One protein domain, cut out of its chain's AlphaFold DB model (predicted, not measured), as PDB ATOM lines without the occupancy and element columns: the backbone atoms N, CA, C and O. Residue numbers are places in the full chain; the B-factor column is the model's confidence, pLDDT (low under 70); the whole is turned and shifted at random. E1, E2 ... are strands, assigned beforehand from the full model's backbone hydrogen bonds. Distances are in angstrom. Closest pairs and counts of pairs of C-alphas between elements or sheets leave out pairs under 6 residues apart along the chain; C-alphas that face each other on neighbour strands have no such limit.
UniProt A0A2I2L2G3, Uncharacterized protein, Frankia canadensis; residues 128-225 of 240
ATOM      1  N   LEU A 128     -19.406  -2.614  -2.092       83.81
ATOM      2  CA  LEU A 128     -20.167  -3.428  -1.156       83.81
ATOM      3  C   LEU A 128     -21.135  -2.571  -0.333       83.81
ATOM      4  O   LEU A 128     -20.871  -1.407  -0.027       83.81
ATOM      5  N   GLY A 129     -22.232  -3.186   0.099       89.25
ATOM      6  CA  GLY A 129     -22.978  -2.726   1.268       89.25
ATOM      7  C   GLY A 129     -22.379  -3.313   2.549       89.25
ATOM      8  O   GLY A 129     -21.767  -4.380   2.509       89.25
ATOM      9  N   ALA A 130     -22.586  -2.665   3.696       92.50
ATOM     10  CA  ALA A 130     -22.331  -3.285   4.994       92.50
ATOM     11  C   ALA A 130     -23.435  -2.987   6.004       92.50
ATOM     12  O   ALA A 130     -24.035  -1.910   5.996       92.50
ATOM     13  N   HIS A 131     -23.669  -3.949   6.890       94.00
ATOM     14  CA  HIS A 131     -24.614  -3.849   7.992       94.00
ATOM     15  C   HIS A 131     -23.964  -4.360   9.275       94.00
ATOM     16  O   HIS A 131     -23.320  -5.409   9.281       94.00
ATOM     17  N   ASP A 132     -24.142  -3.625  10.370       94.81
ATOM     18  CA  ASP A 132     -23.718  -4.100  11.682       94.81
ATOM     19  C   ASP A 132     -24.809  -5.023  12.250       94.81
ATOM     20  O   ASP A 132     -25.906  -4.581  12.595       94.81
ATOM     21  N   GLY A 133     -24.490  -6.311  12.348       94.62
ATOM     22  CA  GLY A 133     -25.322  -7.342  12.956       94.62
ATOM     23  C   GLY A 133     -24.966  -7.586  14.424       94.62
ATOM     24  O   GLY A 133     -23.947  -7.117  14.950       94.62
ATOM     25  N   HIS A 134     -25.804  -8.361  15.114       94.62
ATOM     26  CA  HIS A 134     -25.598  -8.669  16.528       94.62
ATOM     27  C   HIS A 134     -26.000 -10.099  16.898       94.62
ATOM     28  O   HIS A 134     -27.135 -10.512  16.666       94.62
ATOM     29  N   TYR A 135     -25.123 -10.793  17.625       94.56
ATOM     30  CA  TYR A 135     -25.429 -12.067  18.276       94.56
ATOM     31  C   TYR A 135     -25.484 -11.904  19.788       94.56
ATOM     32  O   TYR A 135     -24.534 -11.436  20.415       94.56
ATOM     33  N   LEU A 136     -26.591 -12.314  20.406       92.56
ATOM     34  CA  LEU A 136     -26.691 -12.341  21.861       92.56
ATOM     35  C   LEU A 136     -25.768 -13.429  22.423       92.56
ATOM     36  O   LEU A 136     -25.899 -14.599  22.063       92.56
ATOM     37  N   LEU A 137     -24.878 -13.066  23.347       91.88
ATOM     38  CA  LEU A 137     -24.096 -14.052  24.084       91.88
ATOM     39  C   LEU A 137     -24.987 -14.690  25.149       91.88
ATOM     40  O   LEU A 137     -25.560 -14.004  26.000       91.88
ATOM     41  N   TRP A 138     -25.130 -16.012  25.077       89.19
ATOM     42  CA  TRP A 138     -25.933 -16.766  26.032       89.19
ATOM     43  C   TRP A 138     -25.329 -16.709  27.437       89.19
ATOM     44  O   TRP A 138     -24.115 -16.778  27.606       89.19
ATOM     45  N   GLY A 139     -26.203 -16.649  28.440       89.88
ATOM     46  CA  GLY A 139     -25.835 -16.600  29.853       89.88
ATOM     47  C   GLY A 139     -26.423 -15.388  30.566       89.88
ATOM     48  O   GLY A 139     -26.791 -14.386  29.949       89.88
ATOM     49  N   GLU A 140     -26.541 -15.506  31.880       89.31
ATOM     50  CA  GLU A 140     -26.860 -14.398  32.771       89.31
ATOM     51  C   GLU A 140     -25.563 -13.787  33.297       89.31
ATOM     52  O   GLU A 140     -24.553 -14.476  33.429       89.31
ATOM     53  N   HIS A 141     -25.570 -12.481  33.559       90.75
ATOM     54  CA  HIS A 141     -24.420 -11.825  34.174       90.75
ATOM     55  C   HIS A 141     -24.221 -12.381  35.589       90.75
ATOM     56  O   HIS A 141     -25.155 -12.352  36.385       90.75
ATOM     57  N   GLU A 142     -23.009 -12.860  35.882       90.94
ATOM     58  CA  GLU A 142     -22.573 -13.377  37.183       90.94
ATOM     59  C   GLU A 142     -21.546 -12.409  37.801       90.94
ATOM     60  O   GLU A 142     -20.342 -12.562  37.571       90.94
ATOM     61  N   PRO A 143     -21.978 -11.389  38.572       89.00
ATOM     62  CA  PRO A 143     -21.087 -10.331  39.053       89.00
ATOM     63  C   PRO A 143     -19.950 -10.840  39.941       89.00
ATOM     64  O   PRO A 143     -18.876 -10.245  39.965       89.00
ATOM     65  N   ALA A 144     -20.156 -11.950  40.658       90.88
ATOM     66  CA  ALA A 144     -19.130 -12.535  41.520       90.88
ATOM     67  C   ALA A 144     -17.931 -13.096  40.732       90.88
ATOM     68  O   ALA A 144     -16.859 -13.297  41.304       90.88
ATOM     69  N   ALA A 145     -18.102 -13.350  39.432       91.69
ATOM     70  CA  ALA A 145     -17.054 -13.850  38.553       91.69
ATOM     71  C   ALA A 145     -16.321 -12.742  37.776       91.69
ATOM     72  O   ALA A 145     -15.322 -13.041  37.118       91.69
ATOM     73  N   ASP A 146     -16.781 -11.488  37.840       91.44
ATOM     74  CA  ASP A 146     -16.168 -10.381  37.103       91.44
ATOM     75  C   ASP A 146     -14.692 -10.176  37.504       91.44
ATOM     76  O   ASP A 146     -14.281 -10.350  38.656       91.44
ATOM     77  N   ARG A 147     -13.870  -9.791  36.522       90.56
ATOM     78  CA  ARG A 147     -12.449  -9.444  36.697       90.56
ATOM     79  C   ARG A 147     -12.168  -8.135  35.957       90.56
ATOM     80  O   ARG A 147     -12.946  -7.718  35.107       90.56
ATOM     81  N   ALA A 148     -11.039  -7.488  36.236       88.75
ATOM     82  CA  ALA A 148     -10.645  -6.279  35.508       88.75
ATOM     83  C   ALA A 148     -10.573  -6.550  33.988       88.75
ATOM     84  O   ALA A 148      -9.750  -7.350  33.545       88.75
ATOM     85  N   GLY A 149     -11.455  -5.918  33.205       90.44
ATOM     86  CA  GLY A 149     -11.583  -6.135  31.758       90.44
ATOM     87  C   GLY A 149     -12.300  -7.433  31.346       90.44
ATOM     88  O   GLY A 149     -12.225  -7.821  30.177       90.44
ATOM     89  N   TRP A 150     -12.977  -8.133  32.259       93.50
ATOM     90  CA  TRP A 150     -13.712  -9.364  31.949       93.50
ATOM     91  C   TRP A 150     -15.058  -9.408  32.653       93.50
ATOM     92  O   TRP A 150     -15.168  -9.056  33.828       93.50
ATOM     93  N   ARG A 151     -16.063  -9.928  31.952       91.44
ATOM     94  CA  ARG A 151     -17.393 -10.155  32.511       91.44
ATOM     95  C   ARG A 151     -17.733 -11.638  32.547       91.44
ATOM     96  O   ARG A 151     -17.535 -12.342  31.557       91.44
ATOM     97  N   GLY A 152     -18.261 -12.091  33.681       92.75
ATOM     98  CA  GLY A 152     -18.773 -13.445  33.854       92.75
ATOM     99  C   GLY A 152     -20.182 -13.595  33.293       92.75
ATOM    100  O   GLY A 152     -21.091 -12.862  33.676       92.75
ATOM    101  N   LEU A 153     -20.371 -14.566  32.403       92.62
ATOM    102  CA  LEU A 153     -21.677 -15.052  31.973       92.62
ATOM    103  C   LEU A 153     -21.855 -16.488  32.447       92.62
ATOM    104  O   LEU A 153     -20.971 -17.314  32.222       92.62
ATOM    105  N   SER A 154     -22.984 -16.814  33.068       92.81
ATOM    106  CA  SER A 154     -23.254 -18.173  33.528       92.81
ATOM    107  C   SER A 154     -24.600 -18.706  33.036       92.81
ATOM    108  O   SER A 154     -25.584 -17.982  32.889       92.81
ATOM    109  N   SER A 155     -24.648 -19.997  32.715       92.44
ATOM    110  CA  SER A 155     -25.903 -20.747  32.595       92.44
ATOM    111  C   SER A 155     -25.644 -22.240  32.749       92.44
ATOM    112  O   SER A 155     -24.520 -22.710  32.568       92.44
ATOM    113  N   HIS A 156     -26.699 -23.021  32.983       91.31
ATOM    114  CA  HIS A 156     -26.587 -24.480  33.071       91.31
ATOM    115  C   HIS A 156     -25.986 -25.126  31.802       91.31
ATOM    116  O   HIS A 156     -25.400 -26.200  31.880       91.31
ATOM    117  N   ARG A 157     -26.130 -24.513  30.615       89.00
ATOM    118  CA  ARG A 157     -25.643 -25.105  29.353       89.00
ATOM    119  C   ARG A 157     -24.176 -24.813  29.054       89.00
ATOM    120  O   ARG A 157     -23.535 -25.632  28.408       89.00
ATOM    121  N   ILE A 158     -23.668 -23.661  29.488       88.12
ATOM    122  CA  ILE A 158     -22.314 -23.194  29.139       88.12
ATOM    123  C   ILE A 158     -21.360 -23.178  30.338       88.12
ATOM    124  O   ILE A 158     -20.172 -22.926  30.168       88.12
ATOM    125  N   GLY A 159     -21.863 -23.430  31.552       92.50
ATOM    126  CA  GLY A 159     -21.102 -23.207  32.776       92.50
ATOM    127  C   GLY A 159     -20.839 -21.716  32.987       92.50
ATOM    128  O   GLY A 159     -21.707 -20.897  32.694       92.50
ATOM    129  N   LEU A 160     -19.652 -21.382  33.496       93.56
ATOM    130  CA  LEU A 160     -19.153 -20.010  33.597       93.56
ATOM    131  C   LEU A 160     -18.263 -19.689  32.390       93.56
ATOM    132  O   LEU A 160     -17.279 -20.380  32.135       93.56
ATOM    133  N   LEU A 161     -18.576 -18.598  31.704       93.81
ATOM    134  CA  LEU A 161     -17.828 -18.056  30.583       93.81
ATOM    135  C   LEU A 161     -17.333 -16.651  30.937       93.81
ATOM    136  O   LEU A 161     -18.133 -15.760  31.204       93.81
ATOM    137  N   LEU A 162     -16.018 -16.443  30.926       94.50
ATOM    138  CA  LEU A 162     -15.422 -15.122  31.130       94.50
ATOM    139  C   LEU A 162     -15.140 -14.481  29.775       94.50
ATOM    140  O   LEU A 162     -14.335 -14.988  28.997       94.50
ATOM    141  N   VAL A 163     -15.813 -13.368  29.499       94.69
ATOM    142  CA  VAL A 163     -15.774 -12.677  28.209       94.69
ATOM    143  C   VAL A 163     -14.951 -11.391  28.339       94.69
ATOM    144  O   VAL A 163     -15.240 -10.596  29.239       94.69
ATOM    145  N   PRO A 164     -13.945 -11.152  27.474       94.06
ATOM    146  CA  PRO A 164     -13.259  -9.869  27.397       94.06
ATOM    147  C   PRO A 164     -14.254  -8.750  27.093       94.06
ATOM    148  O   PRO A 164     -15.063  -8.866  26.176       94.06
ATOM    149  N   VAL A 165     -14.186  -7.660  27.853       90.38
ATOM    150  CA  VAL A 165     -14.999  -6.459  27.623       90.38
ATOM    151  C   VAL A 165     -14.136  -5.210  27.753       90.38
ATOM    152  O   VAL A 165     -13.210  -5.179  28.562       90.38
ATOM    153  N   GLU A 166     -14.410  -4.180  26.962       81.50
ATOM    154  CA  GLU A 166     -13.721  -2.895  27.105       81.50
ATOM    155  C   GLU A 166     -13.997  -2.251  28.471       81.50
ATOM    156  O   GLU A 166     -15.035  -2.482  29.108       81.50
ATOM    157  N   ASP A 167     -13.048  -1.440  28.930       65.75
ATOM    158  CA  ASP A 167     -13.185  -0.709  30.184       65.75
ATOM    159  C   ASP A 167     -14.404   0.227  30.108       65.75
ATOM    160  O   ASP A 167     -14.627   0.921  29.120       65.75
ATOM    161  N   GLY A 168     -15.249   0.215  31.145       58.94
ATOM    162  CA  GLY A 168     -16.502   0.986  31.182       58.94
ATOM    163  C   GLY A 168     -17.762   0.201  30.793       58.94
ATOM    164  O   GLY A 168     -18.843   0.521  31.292       58.94
ATOM    165  N   VAL A 169     -17.645  -0.915  30.059       62.28
ATOM    166  CA  VAL A 169     -18.763  -1.867  29.835       62.28
ATOM    167  C   VAL A 169     -19.225  -2.500  31.164       62.28
ATOM    168  O   VAL A 169     -20.385  -2.901  31.324       62.28
ATOM    169  N   ALA A 170     -18.323  -2.525  32.153       53.69
ATOM    170  CA  ALA A 170     -18.520  -3.019  33.514       53.69
ATOM    171  C   ALA A 170     -19.601  -2.262  34.322       53.69
ATOM    172  O   ALA A 170     -20.260  -2.871  35.161       53.69
ATOM    173  N   ALA A 171     -19.824  -0.967  34.060       52.88
ATOM    174  CA  ALA A 171     -20.584  -0.089  34.962       52.88
ATOM    175  C   ALA A 171     -22.119  -0.127  34.787       52.88
ATOM    176  O   ALA A 171     -22.851   0.315  35.673       52.88
ATOM    177  N   ALA A 172     -22.634  -0.667  33.678       57.03
ATOM    178  CA  ALA A 172     -24.074  -0.773  33.452       57.03
ATOM    179  C   ALA A 172     -24.624  -2.080  34.050       57.03
ATOM    180  O   ALA A 172     -24.550  -3.151  33.444       57.03
ATOM    181  N   ALA A 173     -25.147  -1.988  35.275       53.06
ATOM    182  CA  ALA A 173     -25.712  -3.107  36.018       53.06
ATOM    183  C   ALA A 173     -26.819  -3.826  35.216       53.06
ATOM    184  O   ALA A 173     -27.799  -3.198  34.816       53.06
ATOM    185  N   LYS A 174     -26.696  -5.157  35.087       60.88
ATOM    186  CA  LYS A 174     -27.685  -6.118  34.536       60.88
ATOM    187  C   LYS A 174     -27.715  -6.329  33.019       60.88
ATOM    188  O   LYS A 174     -28.628  -6.996  32.528       60.88
ATOM    189  N   ASN A 175     -26.745  -5.821  32.270       69.31
ATOM    190  CA  ASN A 175     -26.759  -5.997  30.820       69.31
ATOM    191  C   ASN A 175     -26.220  -7.372  30.411       69.31
ATOM    192  O   ASN A 175     -25.139  -7.787  30.832       69.31
ATOM    193  N   ARG A 176     -26.972  -8.057  29.540       85.50
ATOM    194  CA  ARG A 176     -26.451  -9.191  28.766       85.50
ATOM    195  C   ARG A 176     -25.302  -8.686  27.888       85.50
ATOM    196  O   ARG A 176     -25.134  -7.481  27.714       85.50
ATOM    197  N   LEU A 177     -24.515  -9.584  27.316       90.69
ATOM    198  CA  LEU A 177     -23.518  -9.203  26.316       90.69
ATOM    199  C   LEU A 177     -24.005  -9.574  24.920       90.69
ATOM    200  O   LEU A 177     -24.732 -10.555  24.752       90.69
ATOM    201  N   ARG A 178     -23.583  -8.805  23.921       92.50
ATOM    202  CA  ARG A 178     -23.738  -9.160  22.510       92.50
ATOM    203  C   ARG A 178     -22.409  -9.046  21.781       92.50
ATOM    204  O   ARG A 178     -21.596  -8.178  22.097       92.50
ATOM    205  N   LEU A 179     -22.210  -9.928  20.814       95.50
ATOM    206  CA  LEU A 179     -21.145  -9.856  19.830       95.50
ATOM    207  C   LEU A 179     -21.652  -9.023  18.655       95.50
ATOM    208  O   LEU A 179     -22.672  -9.356  18.056       95.50
ATOM    209  N   VAL A 180     -20.964  -7.927  18.368       95.94
ATOM    210  CA  VAL A 180     -21.191  -7.113  17.177       95.94
ATOM    211  C   VAL A 180     -20.437  -7.749  16.024       95.94
ATOM    212  O   VAL A 180     -19.251  -8.074  16.160       95.94
ATOM    213  N   VAL A 181     -21.128  -7.899  14.903       97.44
ATOM    214  CA  VAL A 181     -20.565  -8.382  13.646       97.44
ATOM    215  C   VAL A 181     -20.807  -7.362  12.545       97.44
ATOM    216  O   VAL A 181     -21.689  -6.518  12.672       97.44
ATOM    217  N   ARG A 182     -20.023  -7.431  11.475       97.00
ATOM    218  CA  ARG A 182     -20.221  -6.647  10.260       97.00
ATOM    219  C   ARG A 182     -20.424  -7.589   9.092       97.00
ATOM    220  O   ARG A 182     -19.496  -8.299   8.713       97.00
ATOM    221  N   GLU A 183     -21.629  -7.586   8.553       95.75
ATOM    222  CA  GLU A 183     -22.001  -8.321   7.351       95.75
ATOM    223  C   GLU A 183     -21.716  -7.446   6.135       95.75
ATOM    224  O   GLU A 183     -22.099  -6.276   6.102       95.75
ATOM    225  N   TYR A 184     -21.039  -8.013   5.142       93.94
ATOM    226  CA  TYR A 184     -20.740  -7.356   3.878       93.94
ATOM    227  C   TYR A 184     -21.616  -7.961   2.795       93.94
ATOM    228  O   TYR A 184     -21.661  -9.180   2.650       93.94
ATOM    229  N   PHE A 185     -22.286  -7.116   2.020       91.38
ATOM    230  CA  PHE A 185     -23.207  -7.535   0.972       91.38
ATOM    231  C   PHE A 185     -22.631  -7.182  -0.388       91.38
ATOM    232  O   PHE A 185     -22.223  -6.042  -0.620       91.38
ATOM    233  N   ALA A 186     -22.634  -8.157  -1.285       87.38
ATOM    234  CA  ALA A 186     -22.388  -7.939  -2.699       87.38
ATOM    235  C   ALA A 186     -23.718  -7.974  -3.457       87.38
ATOM    236  O   ALA A 186     -24.690  -8.598  -3.022       87.38
ATOM    237  N   TYR A 187     -23.742  -7.282  -4.589       80.75
ATOM    238  CA  TYR A 187     -24.889  -7.220  -5.480       80.75
ATOM    239  C   TYR A 187     -24.531  -7.917  -6.785       80.75
ATOM    240  O   TYR A 187     -23.448  -7.682  -7.328       80.75
ATOM    241  N   ASP A 188     -25.449  -8.725  -7.310       72.69
ATOM    242  CA  ASP A 188     -25.363  -9.214  -8.684       72.69
ATOM    243  C   ASP A 188     -25.601  -8.032  -9.630       72.69
ATOM    244  O   ASP A 188     -26.729  -7.742 -10.039       72.69
ATOM    245  N   LEU A 189     -24.530  -7.297  -9.925       63.38
ATOM    246  CA  LEU A 189     -24.545  -6.253 -10.936       63.38
ATOM    247  C   LEU A 189     -24.419  -6.897 -12.324       63.38
ATOM    248  O   LEU A 189     -23.654  -7.851 -12.483       63.38
ATOM    249  N   PRO A 190     -25.131  -6.383 -13.341       56.03
ATOM    250  CA  PRO A 190     -24.975  -6.863 -14.708       56.03
ATOM    251  C   PRO A 190     -23.510  -6.736 -15.147       56.03
ATOM    252  O   PRO A 190     -22.914  -5.660 -15.053       56.03
ATOM    253  N   THR A 191     -22.917  -7.838 -15.611       54.22
ATOM    254  CA  THR A 191     -21.558  -7.836 -16.157       54.22
ATOM    255  C   THR A 191     -21.510  -6.993 -17.430       54.22
ATOM    256  O   THR A 191     -22.425  -7.020 -18.251       54.22
ATOM    257  N   ALA A 192     -20.423  -6.236 -17.612       52.47
ATOM    258  CA  ALA A 192     -20.221  -5.414 -18.810       52.47
ATOM    259  C   ALA A 192     -20.100  -6.252 -20.098       52.47
ATOM    260  O   ALA A 192     -20.346  -5.734 -21.186       52.47
ATOM    261  N   GLU A 193     -19.759  -7.539 -19.975       51.44
ATOM    262  CA  GLU A 193     -19.846  -8.499 -21.070       51.44
ATOM    263  C   GLU A 193     -21.089  -9.380 -20.876       51.44
ATOM    264  O   GLU A 193     -21.141 -10.154 -19.914       51.44
ATOM    265  N   PRO A 194     -22.116  -9.241 -21.733       55.34
ATOM    266  CA  PRO A 194     -23.255 -10.142 -21.720       55.34
ATOM    267  C   PRO A 194     -22.791 -11.533 -22.158       55.34
ATOM    268  O   PRO A 194     -22.121 -11.669 -23.184       55.34
ATOM    269  N   ASP A 195     -23.165 -12.565 -21.400       58.06
ATOM    270  CA  ASP A 195     -23.061 -13.943 -21.874       58.06
ATOM    271  C   ASP A 195     -23.838 -14.043 -23.205       58.06
ATOM    272  O   ASP A 195     -25.031 -13.726 -23.241       58.06
ATOM    273  N   PRO A 196     -23.192 -14.436 -24.319       57.72
ATOM    274  CA  PRO A 196     -23.837 -14.502 -25.629       57.72
ATOM    275  C   PRO A 196     -24.970 -15.538 -25.703       57.72
ATOM    276  O   PRO A 196     -25.725 -15.530 -26.676       57.72
ATOM    277  N   CYS A 197     -25.089 -16.418 -24.705       55.81
ATOM    278  CA  CYS A 197     -26.171 -17.389 -24.554       55.81
ATOM    279  C   CYS A 197     -27.215 -16.995 -23.495       55.81
ATOM    280  O   CYS A 197     -28.218 -17.698 -23.369       55.81
ATOM    281  N   ALA A 198     -27.013 -15.907 -22.745       58.38
ATOM    282  CA  ALA A 198     -27.991 -15.424 -21.780       58.38
ATOM    283  C   ALA A 198     -29.119 -14.676 -22.503       58.38
ATOM    284  O   ALA A 198     -28.889 -13.702 -23.225       58.38
ATOM    285  N   ASP A 199     -30.363 -15.111 -22.294       53.91
ATOM    286  CA  ASP A 199     -31.533 -14.374 -22.767       53.91
ATOM    287  C   ASP A 199     -31.499 -12.936 -22.210       53.91
ATOM    288  O   ASP A 199     -31.058 -12.693 -21.089       53.91
ATOM    289  N   ALA A 200     -32.005 -11.950 -22.962       53.72
ATOM    290  CA  ALA A 200     -31.935 -10.516 -22.615       53.72
ATOM    291  C   ALA A 200     -32.582 -10.118 -21.259       53.72
ATOM    292  O   ALA A 200     -32.518  -8.953 -20.846       53.72
ATOM    293  N   LEU A 201     -33.241 -11.067 -20.589       51.38
ATOM    294  CA  LEU A 201     -33.783 -10.947 -19.237       51.38
ATOM    295  C   LEU A 201     -32.757 -11.322 -18.146       51.38
ATOM    296  O   LEU A 201     -32.830 -10.780 -17.049       51.38
ATOM    297  N   ASP A 202     -31.803 -12.198 -18.463       52.75
ATOM    298  CA  ASP A 202     -30.782 -12.759 -17.566       52.75
ATOM    299  C   ASP A 202     -29.517 -11.873 -17.517       52.75
ATOM    300  O   ASP A 202     -28.878 -11.701 -16.482       52.75
ATOM    301  N   ALA A 203     -29.240 -11.143 -18.604       49.72
ATOM    302  CA  ALA A 203     -28.137 -10.176 -18.695       49.72
ATOM    303  C   ALA A 203     -28.278  -8.933 -17.785       49.72
ATOM    304  O   ALA A 203     -27.379  -8.093 -17.749       49.72
ATOM    305  N   ARG A 204     -29.405  -8.759 -17.079       51.44
ATOM    306  CA  ARG A 204     -29.644  -7.584 -16.216       51.44
ATOM    307  C   ARG A 204     -29.162  -7.764 -14.779       51.44
ATOM    308  O   ARG A 204     -29.192  -6.786 -14.037       51.44
ATOM    309  N   GLY A 205     -28.719  -8.966 -14.406       54.94
ATOM    310  CA  GLY A 205     -28.546  -9.337 -13.005       54.94
ATOM    311  C   GLY A 205     -29.906  -9.359 -12.303       54.94
ATOM    312  O   GLY A 205     -30.762  -8.498 -12.507       54.94
ATOM    313  N   HIS A 206     -30.162 -10.352 -11.461       58.41
ATOM    314  CA  HIS A 206     -31.462 -10.459 -10.791       58.41
ATOM    315  C   HIS A 206     -31.682  -9.396  -9.695       58.41
ATOM    316  O   HIS A 206     -32.679  -9.452  -8.983       58.41
ATOM    317  N   GLY A 207     -30.766  -8.427  -9.541       66.69
ATOM    318  CA  GLY A 207     -30.795  -7.449  -8.454       66.69
ATOM    319  C   GLY A 207     -30.668  -8.102  -7.076       66.69
ATOM    320  O   GLY A 207     -31.040  -7.497  -6.072       66.69
ATOM    321  N   ASN A 208     -30.180  -9.345  -7.025       78.25
ATOM    322  CA  ASN A 208     -30.002 -10.075  -5.785       78.25
ATOM    323  C   ASN A 208     -28.847  -9.455  -4.998       78.25
ATOM    324  O   ASN A 208     -27.786  -9.157  -5.549       78.25
ATOM    325  N   ALA A 209     -29.062  -9.293  -3.697       82.75
ATOM    326  CA  ALA A 209     -28.003  -9.037  -2.737       82.75
ATOM    327  C   ALA A 209     -27.734 -10.324  -1.958       82.75
ATOM    328  O   ALA A 209     -28.672 -11.024  -1.568       82.75
ATOM    329  N   TYR A 210     -26.466 -10.626  -1.707       86.19
ATOM    330  CA  TYR A 210     -26.057 -11.754  -0.876       86.19
ATOM    331  C   TYR A 210     -24.971 -11.324   0.104       86.19
ATOM    332  O   TYR A 210     -24.199 -10.405  -0.170       86.19
ATOM    333  N   VAL A 211     -24.915 -11.993   1.256       90.88
ATOM    334  CA  VAL A 211     -23.826 -11.801   2.218       90.88
ATOM    335  C   VAL A 211     -22.570 -12.430   1.630       90.88
ATOM    336  O   VAL A 211     -22.510 -13.642   1.426       90.88
ATOM    337  N   LEU A 212     -21.581 -11.594   1.340       92.19
ATOM    338  CA  LEU A 212     -20.270 -12.001   0.861       92.19
ATOM    339  C   LEU A 212     -19.418 -12.560   2.005       92.19
ATOM    340  O   LEU A 212     -18.778 -13.596   1.850       92.19
ATOM    341  N   ASP A 213     -19.405 -11.872   3.148       94.69
ATOM    342  CA  ASP A 213     -18.650 -12.272   4.337       94.69
ATOM    343  C   ASP A 213     -19.227 -11.608   5.606       94.69
ATOM    344  O   ASP A 213     -19.973 -10.632   5.523       94.69
ATOM    345  N   GLU A 214     -18.853 -12.109   6.786       95.81
ATOM    346  CA  GLU A 214     -19.246 -11.574   8.099       95.81
ATOM    347  C   GLU A 214     -18.048 -11.500   9.054       95.81
ATOM    348  O   GLU A 214     -17.516 -12.524   9.486       95.81
ATOM    349  N   ARG A 215     -17.659 -10.295   9.476       96.44
ATOM    350  CA  ARG A 215     -16.549 -10.087  10.411       96.44
ATOM    351  C   ARG A 215     -17.002  -9.922  11.861       96.44
ATOM    352  O   ARG A 215     -17.941  -9.180  12.122       96.44
ATOM    353  N   LEU A 216     -16.281 -10.499  12.824       98.12
ATOM    354  CA  LEU A 216     -16.436 -10.157  14.246       98.12
ATOM    355  C   LEU A 216     -15.800  -8.796  14.544       98.12
ATOM    356  O   LEU A 216     -14.679  -8.537  14.118       98.12
ATOM    357  N   VAL A 217     -16.492  -7.934  15.291       96.88
ATOM    358  CA  VAL A 217     -16.060  -6.541  15.511       96.88
ATOM    359  C   VAL A 217     -15.705  -6.290  16.973       96.88
ATOM    360  O   VAL A 217     -14.596  -5.874  17.291       96.88
ATOM    361  N   ARG A 218     -16.643  -6.526  17.894       94.81
ATOM    362  CA  ARG A 218     -16.440  -6.281  19.333       94.81
ATOM    363  C   ARG A 218     -17.495  -6.980  20.177       94.81
ATOM    364  O   ARG A 218     -18.547  -7.364  19.675       94.81
ATOM    365  N   VAL A 219     -17.241  -7.083  21.477       93.25
ATOM    366  CA  VAL A 219     -18.259  -7.450  22.468       93.25
ATOM    367  C   VAL A 219     -18.701  -6.194  23.207       93.25
ATOM    368  O   VAL A 219     -17.867  -5.422  23.671       93.25
ATOM    369  N   GLU A 220     -20.007  -6.006  23.365       89.81
ATOM    370  CA  GLU A 220     -20.560  -4.858  24.087       89.81
ATOM    371  C   GLU A 220     -21.739  -5.247  24.987       89.81
ATOM    372  O   GLU A 220     -22.328  -6.328  24.870       89.81
ATOM    373  N   ALA A 221     -22.082  -4.355  25.919       87.62
ATOM    374  CA  ALA A 221     -23.256  -4.515  26.762       87.62
ATOM    375  C   ALA A 221     -24.552  -4.343  25.955       87.62
ATOM    376  O   ALA A 221     -24.685  -3.439  25.136       87.62
ATOM    377  N   TYR A 222     -25.538  -5.178  26.264       84.81
ATOM    378  CA  TYR A 222     -26.881  -5.146  25.711       84.81
ATOM    379  C   TYR A 222     -27.916  -5.051  26.835       84.81
ATOM    380  O   TYR A 222     -28.056  -5.957  27.664       84.81
ATOM    381  N   ALA A 223     -28.665  -3.951  26.832       75.94
ATOM    382  CA  ALA A 223     -29.879  -3.803  27.618       75.94
ATOM    383  C   ALA A 223     -31.073  -4.111  26.702       75.94
ATOM    384  O   ALA A 223     -31.254  -3.402  25.708       75.94
ATOM    385  N   PRO A 224     -31.898  -5.134  26.986       68.19
ATOM    386  CA  PRO A 224     -33.121  -5.321  26.224       68.19
ATOM    387  C   PRO A 224     -34.010  -4.086  26.379       68.19
ATOM    388  O   PRO A 224     -34.210  -3.594  27.494       68.19
ATOM    389  N   ILE A 225     -34.559  -3.603  25.261       61.72
ATOM    390  CA  ILE A 225     -35.616  -2.593  25.281       61.72
ATOM    391  C   ILE A 225     -36.751  -3.193  26.108       61.72
ATOM    392  O   ILE A 225     -37.353  -4.196  25.720       61.72
TER     393      ILE A 225
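What this domain is: This is residues 128 to 225 of the 240 residues of an uncharacterized protein of Frankia canadensis (UniProt A0A2I2L2G3). A long, narrow ribbon of three antiparallel strands, E1, E4 and E5, strongly twisted along its length, has a small two-stranded hairpin, E2 and E3, set crosswise at one end. At the other end the loop of residues 188 to 208 between E4 and E5 draws the shape out further, and residues 196 to 201 stick out. The printed part has 98 residues with no named helix and five named strands, E1 to E5 in that order along the chain; the larger sheet has the order E1, E4, E5, and both sheets are antiparallel. The class is all strand, though 47 of the 98 residues, under half, are in named strands. The whole is extended, a rod of 67 by 27 by 23 A, with a radius of gyration of the C-alphas of 21.3 A.

How they stand to each other: E1, residues 128 to 136, is an edge strand. Its antiparallel neighbour is the inner strand E4, residues 176 to 187, at 157 degrees between directions; N 131 and O 183 are 2.9 A apart, within hydrogen-bond range. E2, residues 150 to 155, is apart from E1. E2 forms a hairpin with E3, residues 159 to 164, antiparallel at 155 degrees, with N 153 and O 161 at 2.8 A. Residues 140 to 141 make a short antiparallel pairing with residues 153 to 154 of E2. E2 and E4 are near each other, with 5 pairs of C-alphas within 10 A. E4 forms a hairpin with the other edge strand, E5, residues 209 to 222, at 161 degrees; N 182 and O 215 are 2.8 A apart. E5 bends by 86 degrees at residue 219. The closest C-alphas of E3 and E5, those of Pro 164 and Val 219, are 7.4 A apart.

Where its parts are: E1 begins at C-alpha 128, (-20.167, -3.428, -1.156), and is 25.5 A long from first to last C-alpha. E2 measures 16.7 A and E3 16.4 A. E4 runs 34.3 A, from C-alpha 176 at (-26.451, -9.191, 28.766) to C-alpha 187. E5, the longest strand by residues with 14, spans 28.7 A and ends at C-alpha 222, (-26.881, -5.146, 25.711).

The domain as a whole: The C-alphas farthest apart, those of Ala 144 and Pro 196, are 67.3 A from each other. The printed part has no cut. The link E2 to E3 is tight; the links E1 to E2, E3 to E4 and E4 to E5 are long, with 13, 11 and 21 residues. The mean pLDDT of the printed part is 80.6, and 30 residues are under 70: 167 to 175, 189 to 207, and 224 to 225.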